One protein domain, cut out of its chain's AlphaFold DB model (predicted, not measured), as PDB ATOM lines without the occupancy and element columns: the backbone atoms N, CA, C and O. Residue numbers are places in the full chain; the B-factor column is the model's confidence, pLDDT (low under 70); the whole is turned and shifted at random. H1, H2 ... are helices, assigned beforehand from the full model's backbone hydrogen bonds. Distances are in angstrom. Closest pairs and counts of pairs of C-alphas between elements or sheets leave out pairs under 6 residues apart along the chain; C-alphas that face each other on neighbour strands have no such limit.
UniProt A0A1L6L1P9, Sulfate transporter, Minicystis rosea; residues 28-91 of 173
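AT A GLANCE: This is residues 28 to 91 of the 173 residues of the protein "Sulfate transporter" of Minicystis rosea (UniProt A0A1L6L1P9). Picture an open, flat Z: the two long helices H1 and H3 point much the same way with a gap between them, and the chain folds back across that gap through residues 47 to 54 to the short helix H2, at the corner before H3. The tiny helix H4 ends the path beyond H3, and residues 73 to 81 and 83 to 89 stick out free. The printed part has 64 residues, with four named helices in the order H1, H2, H3, H4 and no named strand; its class is all helix. It is loose, with a radius of gyration of the C-alphas of 14.0 A, and spans 40 by 31 by 16 A.

IN THESE COORDINATES: Find C-alpha 29 at (22.802, 17.808, 5.970); from there H1, residues 29 to 46, runs 25.3 A to C-alpha 46 at (43.135, 16.551, -9.089). Next look at H3, residues 70 to 85, 21.9 A long. H2 is residues 55 to 63, and H4 is residues 87 to 90, ending at C-alpha 90 at (47.782, -4.415, -5.403).

HOW THE PARTS SIT: H1 touches no helix; it is apart from H2, H3 and H4. H2 and H3 are close but not clearly touching, their closest C-alphas being those of Asn 61 and Pro 71, 7.7 A apart. They run opposite ways at a steep tilt of 68 degrees, only just short of about perpendicular. H3 and H4 are close but not clearly touching; the closest C-alphas, of Ala 82 and Thr 89, are 7.6 A apart. H2 and H4 are apart. Within H1, H2 and H3, every O i to N i+4 pair is within hydrogen-bond range; H4 is too short for such a pair.

THE WHOLE: The C-alphas farthest apart, of Asp 28 and Ala 88, are 41.5 A apart. The printed part has no cut. The link from H3 to H4 is tight, the other two are short, and none is long. The mean pLDDT of the printed part is 74.0; look for values under 70 at residues 28 to 29, 53 to 70 and 87 to 91.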
ATOM      1  N   ASP A  28      22.741  17.827  10.280       61.09
ATOM      2  CA  ASP A  28      23.042  19.075   9.586       61.09
ATOM      3  C   ASP A  28      23.530  18.742   8.160       61.09
ATOM      4  O   ASP A  28      24.725  18.772   7.839       61.09
ATOM      5  N   LEU A  29      22.584  18.301   7.324       62.50
ATOM      6  CA  LEU A  29      22.802  17.808   5.970       62.50
ATOM      7  C   LEU A  29      23.424  18.902   5.106       62.50
ATOM      8  O   LEU A  29      24.300  18.605   4.301       62.50
ATOM      9  N   ASP A  30      23.062  20.166   5.340       72.31
ATOM     10  CA  ASP A  30      23.659  21.335   4.693       72.31
ATOM     11  C   ASP A  30      25.170  21.418   4.933       72.31
ATOM     12  O   ASP A  30      25.954  21.701   4.015       72.31
ATOM     13  N   ARG A  31      25.618  21.128   6.159       71.44
ATOM     14  CA  ARG A  31      27.042  21.103   6.494       71.44
ATOM     15  C   ARG A  31      27.766  19.938   5.822       71.44
ATOM     16  O   ARG A  31      28.854  20.147   5.278       71.44
ATOM     17  N   GLU A  32      27.183  18.745   5.829       72.38
ATOM     18  CA  GLU A  32      27.730  17.553   5.158       72.38
ATOM     19  C   GLU A  32      27.800  17.738   3.631       72.38
ATOM     20  O   GLU A  32      28.834  17.457   3.012       72.38
ATOM     21  N   LEU A  33      26.751  18.306   3.023       76.69
ATOM     22  CA  LEU A  33      26.699  18.621   1.594       76.69
ATOM     23  C   LEU A  33      27.770  19.638   1.217       76.69
ATOM     24  O   LEU A  33      28.454  19.474   0.208       76.69
ATOM     25  N   ARG A  34      27.943  20.687   2.027       80.56
ATOM     26  CA  ARG A  34      28.937  21.730   1.762       80.56
ATOM     27  C   ARG A  34      30.361  21.194   1.886       80.56
ATOM     28  O   ARG A  34      31.204  21.513   1.048       80.56
ATOM     29  N   VAL A  35      30.634  20.362   2.892       81.31
ATOM     30  CA  VAL A  35      31.949  19.727   3.083       81.31
ATOM     31  C   VAL A  35      32.259  18.762   1.936       81.31
ATOM     32  O   VAL A  35      33.322  18.866   1.321       81.31
ATOM     33  N   THR A  36      31.324  17.876   1.596       81.50
ATOM     34  CA  THR A  36      31.489  16.894   0.514       81.50
ATOM     35  C   THR A  36      31.539  17.566  -0.860       81.50
ATOM     36  O   THR A  36      32.324  17.173  -1.720       81.50
ATOM     37  N   GLY A  37      30.767  18.635  -1.067       83.88
ATOM     38  CA  GLY A  37      30.785  19.439  -2.289       83.88
ATOM     39  C   GLY A  37      32.140  20.099  -2.528       83.88
ATOM     40  O   GLY A  37      32.709  19.955  -3.609       83.88
ATOM     41  N   VAL A  38      32.708  20.753  -1.508       87.88
ATOM     42  CA  VAL A  38      34.059  21.334  -1.599       87.88
ATOM     43  C   VAL A  38      35.106  20.245  -1.844       87.88
ATOM     44  O   VAL A  38      35.964  20.414  -2.710       87.88
ATOM     45  N   ALA A  39      35.014  19.106  -1.150       84.81
ATOM     46  CA  ALA A  39      35.920  17.979  -1.361       84.81
ATOM     47  C   ALA A  39      35.853  17.446  -2.803       84.81
ATOM     48  O   ALA A  39      36.892  17.220  -3.419       84.81
ATOM     49  N   ASN A  40      34.658  17.322  -3.381       86.81
ATOM     50  CA  ASN A  40      34.473  16.845  -4.751       86.81
ATOM     51  C   ASN A  40      34.977  17.826  -5.813       86.81
ATOM     52  O   ASN A  40      35.515  17.386  -6.827       86.81
ATOM     53  N   VAL A  41      34.878  19.140  -5.585       89.88
ATOM     54  CA  VAL A  41      35.513  20.139  -6.464       89.88
ATOM     55  C   VAL A  41      37.033  19.965  -6.439       89.88
ATOM     56  O   VAL A  41      37.660  19.911  -7.497       89.88
ATOM     57  N   VAL A  42      37.630  19.811  -5.253       88.31
ATOM     58  CA  VAL A  42      39.075  19.563  -5.120       88.31
ATOM     59  C   VAL A  42      39.474  18.247  -5.800       88.31
ATOM     60  O   VAL A  42      40.454  18.224  -6.541       88.31
ATOM     61  N   LEU A  43      38.698  17.172  -5.622       86.06
ATOM     62  CA  LEU A  43      38.927  15.891  -6.297       86.06
ATOM     63  C   LEU A  43      38.847  16.030  -7.820       86.06
ATOM     64  O   LEU A  43      39.735  15.543  -8.512       86.06
ATOM     65  N   GLY A  44      37.856  16.756  -8.342       84.31
ATOM     66  CA  GLY A  44      37.715  17.015  -9.775       84.31
ATOM     67  C   GLY A  44      38.914  17.756 -10.375       84.31
ATOM     68  O   GLY A  44      39.345  17.422 -11.478       84.31
ATOM     69  N   LEU A  45      39.509  18.701  -9.637       88.50
ATOM     70  CA  LEU A  45      40.726  19.409 -10.061       88.50
ATOM     71  C   LEU A  45      41.968  18.506 -10.081       88.50
ATOM     72  O   LEU A  45      42.841  18.678 -10.928       88.50
ATOM     73  N   VAL A  46      42.042  17.536  -9.168       85.50
ATOM     74  CA  VAL A  46      43.135  16.551  -9.089       85.50
ATOM     75  C   VAL A  46      42.924  15.383 -10.075       85.50
ATOM     76  O   VAL A  46      43.839  14.594 -10.304       85.50
ATOM     77  N   GLY A  47      41.747  15.281 -10.706       81.19
ATOM     78  CA  GLY A  47      41.370  14.165 -11.583       81.19
ATOM     79  C   GLY A  47      40.911  12.912 -10.823       81.19
ATOM     80  O   GLY A  47      40.966  11.806 -11.358       81.19
ATOM     81  N   GLY A  48      40.502  13.075  -9.565       78.50
ATOM     82  CA  GLY A  48      39.966  12.023  -8.708       78.50
ATOM     83  C   GLY A  48      38.482  11.745  -8.953       78.50
ATOM     84  O   GLY A  48      37.738  12.579  -9.467       78.50
ATOM     85  N   VAL A  49      38.049  10.553  -8.549       78.50
ATOM     86  CA  VAL A  49      36.639  10.141  -8.584       78.50
ATOM     87  C   VAL A  49      35.895  10.803  -7.416       78.50
ATOM     88  O   VAL A  49      36.440  10.822  -6.310       78.50
ATOM     89  N   PRO A  50      34.679  11.343  -7.623       75.69
ATOM     90  CA  PRO A  50      33.904  11.947  -6.545       75.69
ATOM     91  C   PRO A  50      33.577  10.929  -5.447       75.69
ATOM     92  O   PRO A  50      33.194   9.791  -5.726       75.69
ATOM     93  N   GLY A  51      33.717  11.364  -4.198       75.69
ATOM     94  CA  GLY A  51      33.416  10.584  -3.003       75.69
ATOM     95  C   GLY A  51      32.240  11.171  -2.225       75.69
ATOM     96  O   GLY A  51      31.904  12.348  -2.357       75.69
ATOM     97  N   TYR A  52      31.616  10.339  -1.397       75.62
ATOM     98  CA  TYR A  52      30.601  10.747  -0.430       75.62
ATOM     99  C   TYR A  52      30.940  10.160   0.940       75.62
ATOM    100  O   TYR A  52      31.533   9.083   1.030       75.62
ATOM    101  N   LEU A  53      30.592  10.881   2.006       67.00
ATOM    102  CA  LEU A  53      30.781  10.400   3.367       67.00
ATOM    103  C   LEU A  53      29.571   9.550   3.776       67.00
ATOM    104  O   LEU A  53      28.456  10.051   3.893       67.00
ATOM    105  N   SER A  54      29.788   8.249   3.981       62.91
ATOM    106  CA  SER A  54      28.738   7.329   4.426       62.91
ATOM    107  C   SER A  54      28.567   7.378   5.942       62.91
ATOM    108  O   SER A  54      29.475   7.019   6.697       62.91
ATOM    109  N   LEU A  55      27.365   7.735   6.399       58.12
ATOM    110  CA  LEU A  55      26.989   7.714   7.819       58.12
ATOM    111  C   LEU A  55      27.156   6.322   8.447       58.12
ATOM    112  O   LEU A  55      27.550   6.212   9.605       58.12
ATOM    113  N   SER A  56      26.942   5.252   7.681       58.41
ATOM    114  CA  SER A  56      27.172   3.873   8.131       58.41
ATOM    115  C   SER A  56      28.626   3.622   8.541       58.41
ATOM    116  O   SER A  56      28.883   2.927   9.522       58.41
ATOM    117  N   GLU A  57      29.587   4.238   7.851       64.69
ATOM    118  CA  GLU A  57      31.000   4.134   8.224       64.69
ATOM    119  C   GLU A  57      31.337   5.041   9.410       64.69
ATOM    120  O   GLU A  57      32.072   4.634  10.307       64.69
ATOM    121  N   SER A  58      30.739   6.236   9.477       63.81
ATOM    122  CA  SER A  58      30.904   7.156  10.611       63.81
ATOM    123  C   SER A  58      30.344   6.582  11.921       63.81
ATOM    124  O   SER A  58      30.998   6.642  12.962       63.81
ATOM    125  N   THR A  59      29.170   5.950  11.879       58.44
ATOM    126  CA  THR A  59      28.538   5.302  13.040       58.44
ATOM    127  C   THR A  59      29.301   4.058  13.482       58.44
ATOM    128  O   THR A  59      29.470   3.852  14.684       58.44
ATOM    129  N   LEU A  60      29.825   3.254  12.550       62.81
ATOM    130  CA  LEU A  60      30.720   2.144  12.876       62.81
ATOM    131  C   LEU A  60      32.007   2.652  13.539       62.81
ATOM    132  O   LEU A  60      32.418   2.146  14.579       62.81
ATOM    133  N   ASN A  61      32.595   3.711  12.992       65.62
ATOM    134  CA  ASN A  61      33.782   4.355  13.539       65.62
ATOM    135  C   ASN A  61      33.530   4.962  14.936       65.62
ATOM    136  O   ASN A  61      34.373   4.866  15.833       65.62
ATOM    137  N   HIS A  62      32.329   5.498  15.166       64.25
ATOM    138  CA  HIS A  62      31.887   5.970  16.477       64.25
ATOM    139  C   HIS A  62      31.713   4.818  17.480       64.25
ATOM    140  O   HIS A  62      32.163   4.927  18.621       64.25
ATOM    141  N   LYS A  63      31.138   3.684  17.047       65.12
ATOM    142  CA  LYS A  63      31.003   2.457  17.858       65.12
ATOM    143  C   LYS A  63      32.356   1.852  18.248       65.12
ATOM    144  O   LYS A  63      32.472   1.282  19.326       65.12
ATOM    145  N   VAL A  64      33.379   2.022  17.412       66.19
ATOM    146  CA  VAL A  64      34.768   1.606  17.689       66.19
ATOM    147  C   VAL A  64      35.498   2.600  18.621       66.19
ATOM    148  O   VAL A  64      36.648   2.391  18.997       66.19
ATOM    149  N   GLY A  65      34.827   3.668  19.076       60.56
ATOM    150  CA  GLY A  65      35.367   4.622  20.049       60.56
ATOM    151  C   GLY A  65      36.219   5.734  19.434       60.56
ATOM    152  O   GLY A  65      36.841   6.514  20.161       60.56
ATOM    153  N   ALA A  66      36.236   5.861  18.105       59.03
ATOM    154  CA  ALA A  66      36.967   6.922  17.433       59.03
ATOM    155  C   ALA A  66      36.183   8.244  17.498       59.03
ATOM    156  O   ALA A  66      35.407   8.599  16.616       59.03
ATOM    157  N   LYS A  67      36.405   9.007  18.570       57.94
ATOM    158  CA  LYS A  67      35.765  10.312  18.824       57.94
ATOM    159  C   LYS A  67      36.275  11.470  17.937       57.94
ATOM    160  O   LYS A  67      35.995  12.625  18.241       57.94
ATOM    161  N   SER A  68      37.055  11.223  16.878       61.41
ATOM    162  CA  SER A  68      37.729  12.296  16.118       61.41
ATOM    163  C   SER A  68      37.895  12.007  14.619       61.41
ATOM    164  O   SER A  68      37.671  10.889  14.167       61.41
ATOM    165  N   ARG A  69      38.337  13.019  13.847       66.00
ATOM    166  CA  ARG A  69      38.662  12.948  12.399       66.00
ATOM    167  C   ARG A  69      39.888  12.075  12.068       66.00
ATOM    168  O   ARG A  69      40.262  11.966  10.901       66.00
ATOM    169  N   ALA A  70      40.530  11.478  13.074       69.62
ATOM    170  CA  ALA A  70      41.734  10.665  12.910       69.62
ATOM    171  C   ALA A  70      41.564   9.478  11.938       69.62
ATOM    172  O   ALA A  70      42.456   9.275  11.119       69.62
ATOM    173  N   PRO A  71      40.439   8.739  11.923       71.56
ATOM    174  CA  PRO A  71      40.271   7.587  11.033       71.56
ATOM    175  C   PRO A  71      40.219   7.974   9.556       71.56
ATOM    176  O   PRO A  71      40.830   7.300   8.735       71.56
ATOM    177  N   GLY A  72      39.587   9.103   9.221       72.50
ATOM    178  CA  GLY A  72      39.579   9.631   7.852       72.50
ATOM    179  C   GLY A  72      40.969  10.076   7.384       72.50
ATOM    180  O   GLY A  72      41.345   9.825   6.243       72.50
ATOM    181  N   LEU A  73      41.768  10.672   8.279       78.81
ATOM    182  CA  LEU A  73      43.157  11.046   7.984       78.81
ATOM    183  C   LEU A  73      44.063   9.823   7.810       78.81
ATOM    184  O   LEU A  73      44.895   9.809   6.906       78.81
ATOM    185  N   ILE A  74      43.891   8.790   8.638       82.19
ATOM    186  CA  ILE A  74      44.645   7.535   8.524       82.19
ATOM    187  C   ILE A  74      44.260   6.804   7.235       82.19
ATOM    188  O   ILE A  74      45.146   6.371   6.506       82.19
ATOM    189  N   ALA A  75      42.964   6.712   6.919       79.81
ATOM    190  CA  ALA A  75      42.483   6.095   5.687       79.81
ATOM    191  C   ALA A  75      43.010   6.833   4.448       79.81
ATOM    192  O   ALA A  75      43.621   6.210   3.584       79.81
ATOM    193  N   GLY A  76      42.874   8.165   4.399       81.44
ATOM    194  CA  GLY A  76      43.407   8.978   3.304       81.44
ATOM    195  C   GLY A  76      44.932   8.891   3.182       81.44
ATOM    196  O   GLY A  76      45.459   8.764   2.078       81.44
ATOM    197  N   GLY A  77      45.649   8.887   4.310       84.69
ATOM    198  CA  GLY A  77      47.102   8.707   4.345       84.69
ATOM    199  C   GLY A  77      47.539   7.326   3.853       84.69
ATOM    200  O   GLY A  77      48.492   7.221   3.083       84.69
ATOM    201  N   LEU A  78      46.813   6.271   4.228       82.38
ATOM    202  CA  LEU A  78      47.055   4.913   3.749       82.38
ATOM    203  C   LEU A  78      46.766   4.791   2.249       82.38
ATOM    204  O   LEU A  78      47.540   4.161   1.536       82.38
ATOM    205  N   SER A  79      45.699   5.424   1.751       80.12
ATOM    206  CA  SER A  79      45.394   5.481   0.318       80.12
ATOM    207  C   SER A  79      46.480   6.214  -0.470       80.12
ATOM    208  O   SER A  79      46.872   5.752  -1.541       80.12
ATOM    209  N   LEU A  80      47.013   7.315   0.064       83.62
ATOM    210  CA  LEU A  80      48.131   8.033  -0.550       83.62
ATOM    211  C   LEU A  80      49.410   7.183  -0.546       83.62
ATOM    212  O   LEU A  80      50.096   7.094  -1.560       83.62
ATOM    213  N   LEU A  81      49.703   6.497   0.563       84.25
ATOM    214  CA  LEU A  81      50.815   5.546   0.650       84.25
ATOM    215  C   LEU A  81      50.662   4.389  -0.339       84.25
ATOM    216  O   LEU A  81      51.634   4.016  -0.987       84.25
ATOM    217  N   ALA A  82      49.455   3.845  -0.496       80.81
ATOM    218  CA  ALA A  82      49.169   2.795  -1.468       80.81
ATOM    219  C   ALA A  82      49.364   3.286  -2.911       80.81
ATOM    220  O   ALA A  82      49.894   2.552  -3.744       80.81
ATOM    221  N   LEU A  83      48.998   4.541  -3.197       81.31
ATOM    222  CA  LEU A  83      49.250   5.168  -4.492       81.31
ATOM    223  C   LEU A  83      50.757   5.296  -4.772       81.31
ATOM    224  O   LEU A  83      51.195   5.005  -5.884       81.31
ATOM    225  N   LEU A  84      51.553   5.670  -3.763       82.62
ATOM    226  CA  LEU A  84      53.015   5.775  -3.861       82.62
ATOM    227  C   LEU A  84      53.716   4.408  -3.944       82.62
ATOM    228  O   LEU A  84      54.727   4.285  -4.632       82.62
ATOM    229  N   ALA A  85      53.180   3.379  -3.279       79.94
ATOM    230  CA  ALA A  85      53.696   2.006  -3.326       79.94
ATOM    231  C   ALA A  85      53.511   1.343  -4.708       79.94
ATOM    232  O   ALA A  85      54.216   0.391  -5.051       79.94
ATOM    233  N   GLY A  86      52.604   1.874  -5.532       77.25
ATOM    234  CA  GLY A  86      52.412   1.475  -6.919       77.25
ATOM    235  C   GLY A  86      51.643   0.153  -7.113       77.25
ATOM    236  O   GLY A  86      51.227  -0.509  -6.162       77.25
ATOM    237  N   PRO A  87      51.439  -0.274  -8.378       68.06
ATOM    238  CA  PRO A  87      50.558  -1.398  -8.726       68.06
ATOM    239  C   PRO A  87      51.043  -2.770  -8.234       68.06
ATOM    240  O   PRO A  87      50.264  -3.725  -8.199       68.06
ATOM    241  N   ALA A  88      52.324  -2.888  -7.872       67.56
ATOM    242  CA  ALA A  88      52.935  -4.142  -7.435       67.56
ATOM    243  C   ALA A  88      52.354  -4.641  -6.101       67.56
ATOM    244  O   ALA A  88      52.190  -5.846  -5.916       67.56
ATOM    245  N   THR A  89      51.962  -3.729  -5.208       65.88
ATOM    246  CA  THR A  89      51.330  -4.074  -3.927       65.88
ATOM    247  C   THR A  89      49.884  -4.546  -4.113       65.88
ATOM    248  O   THR A  89      49.446  -5.474  -3.437       65.88
ATOM    249  N   LEU A  90      49.151  -3.982  -5.083       63.94
ATOM    250  CA  LEU A  90      47.782  -4.415  -5.403       63.94
ATOM    251  C   LEU A  90      47.729  -5.807  -6.039       63.94
ATOM    252  O   LEU A  90      46.742  -6.519  -5.863       63.94
ATOM    253  N   ALA A  91      48.778  -6.232  -6.747       66.31
ATOM    254  CA  ALA A  91      48.845  -7.578  -7.317       66.31
ATOM    255  C   ALA A  91      48.903  -8.685  -6.247       66.31
ATOM    256  O   ALA A  91      48.559  -9.831  -6.539       66.31
TER     257      ALA A  91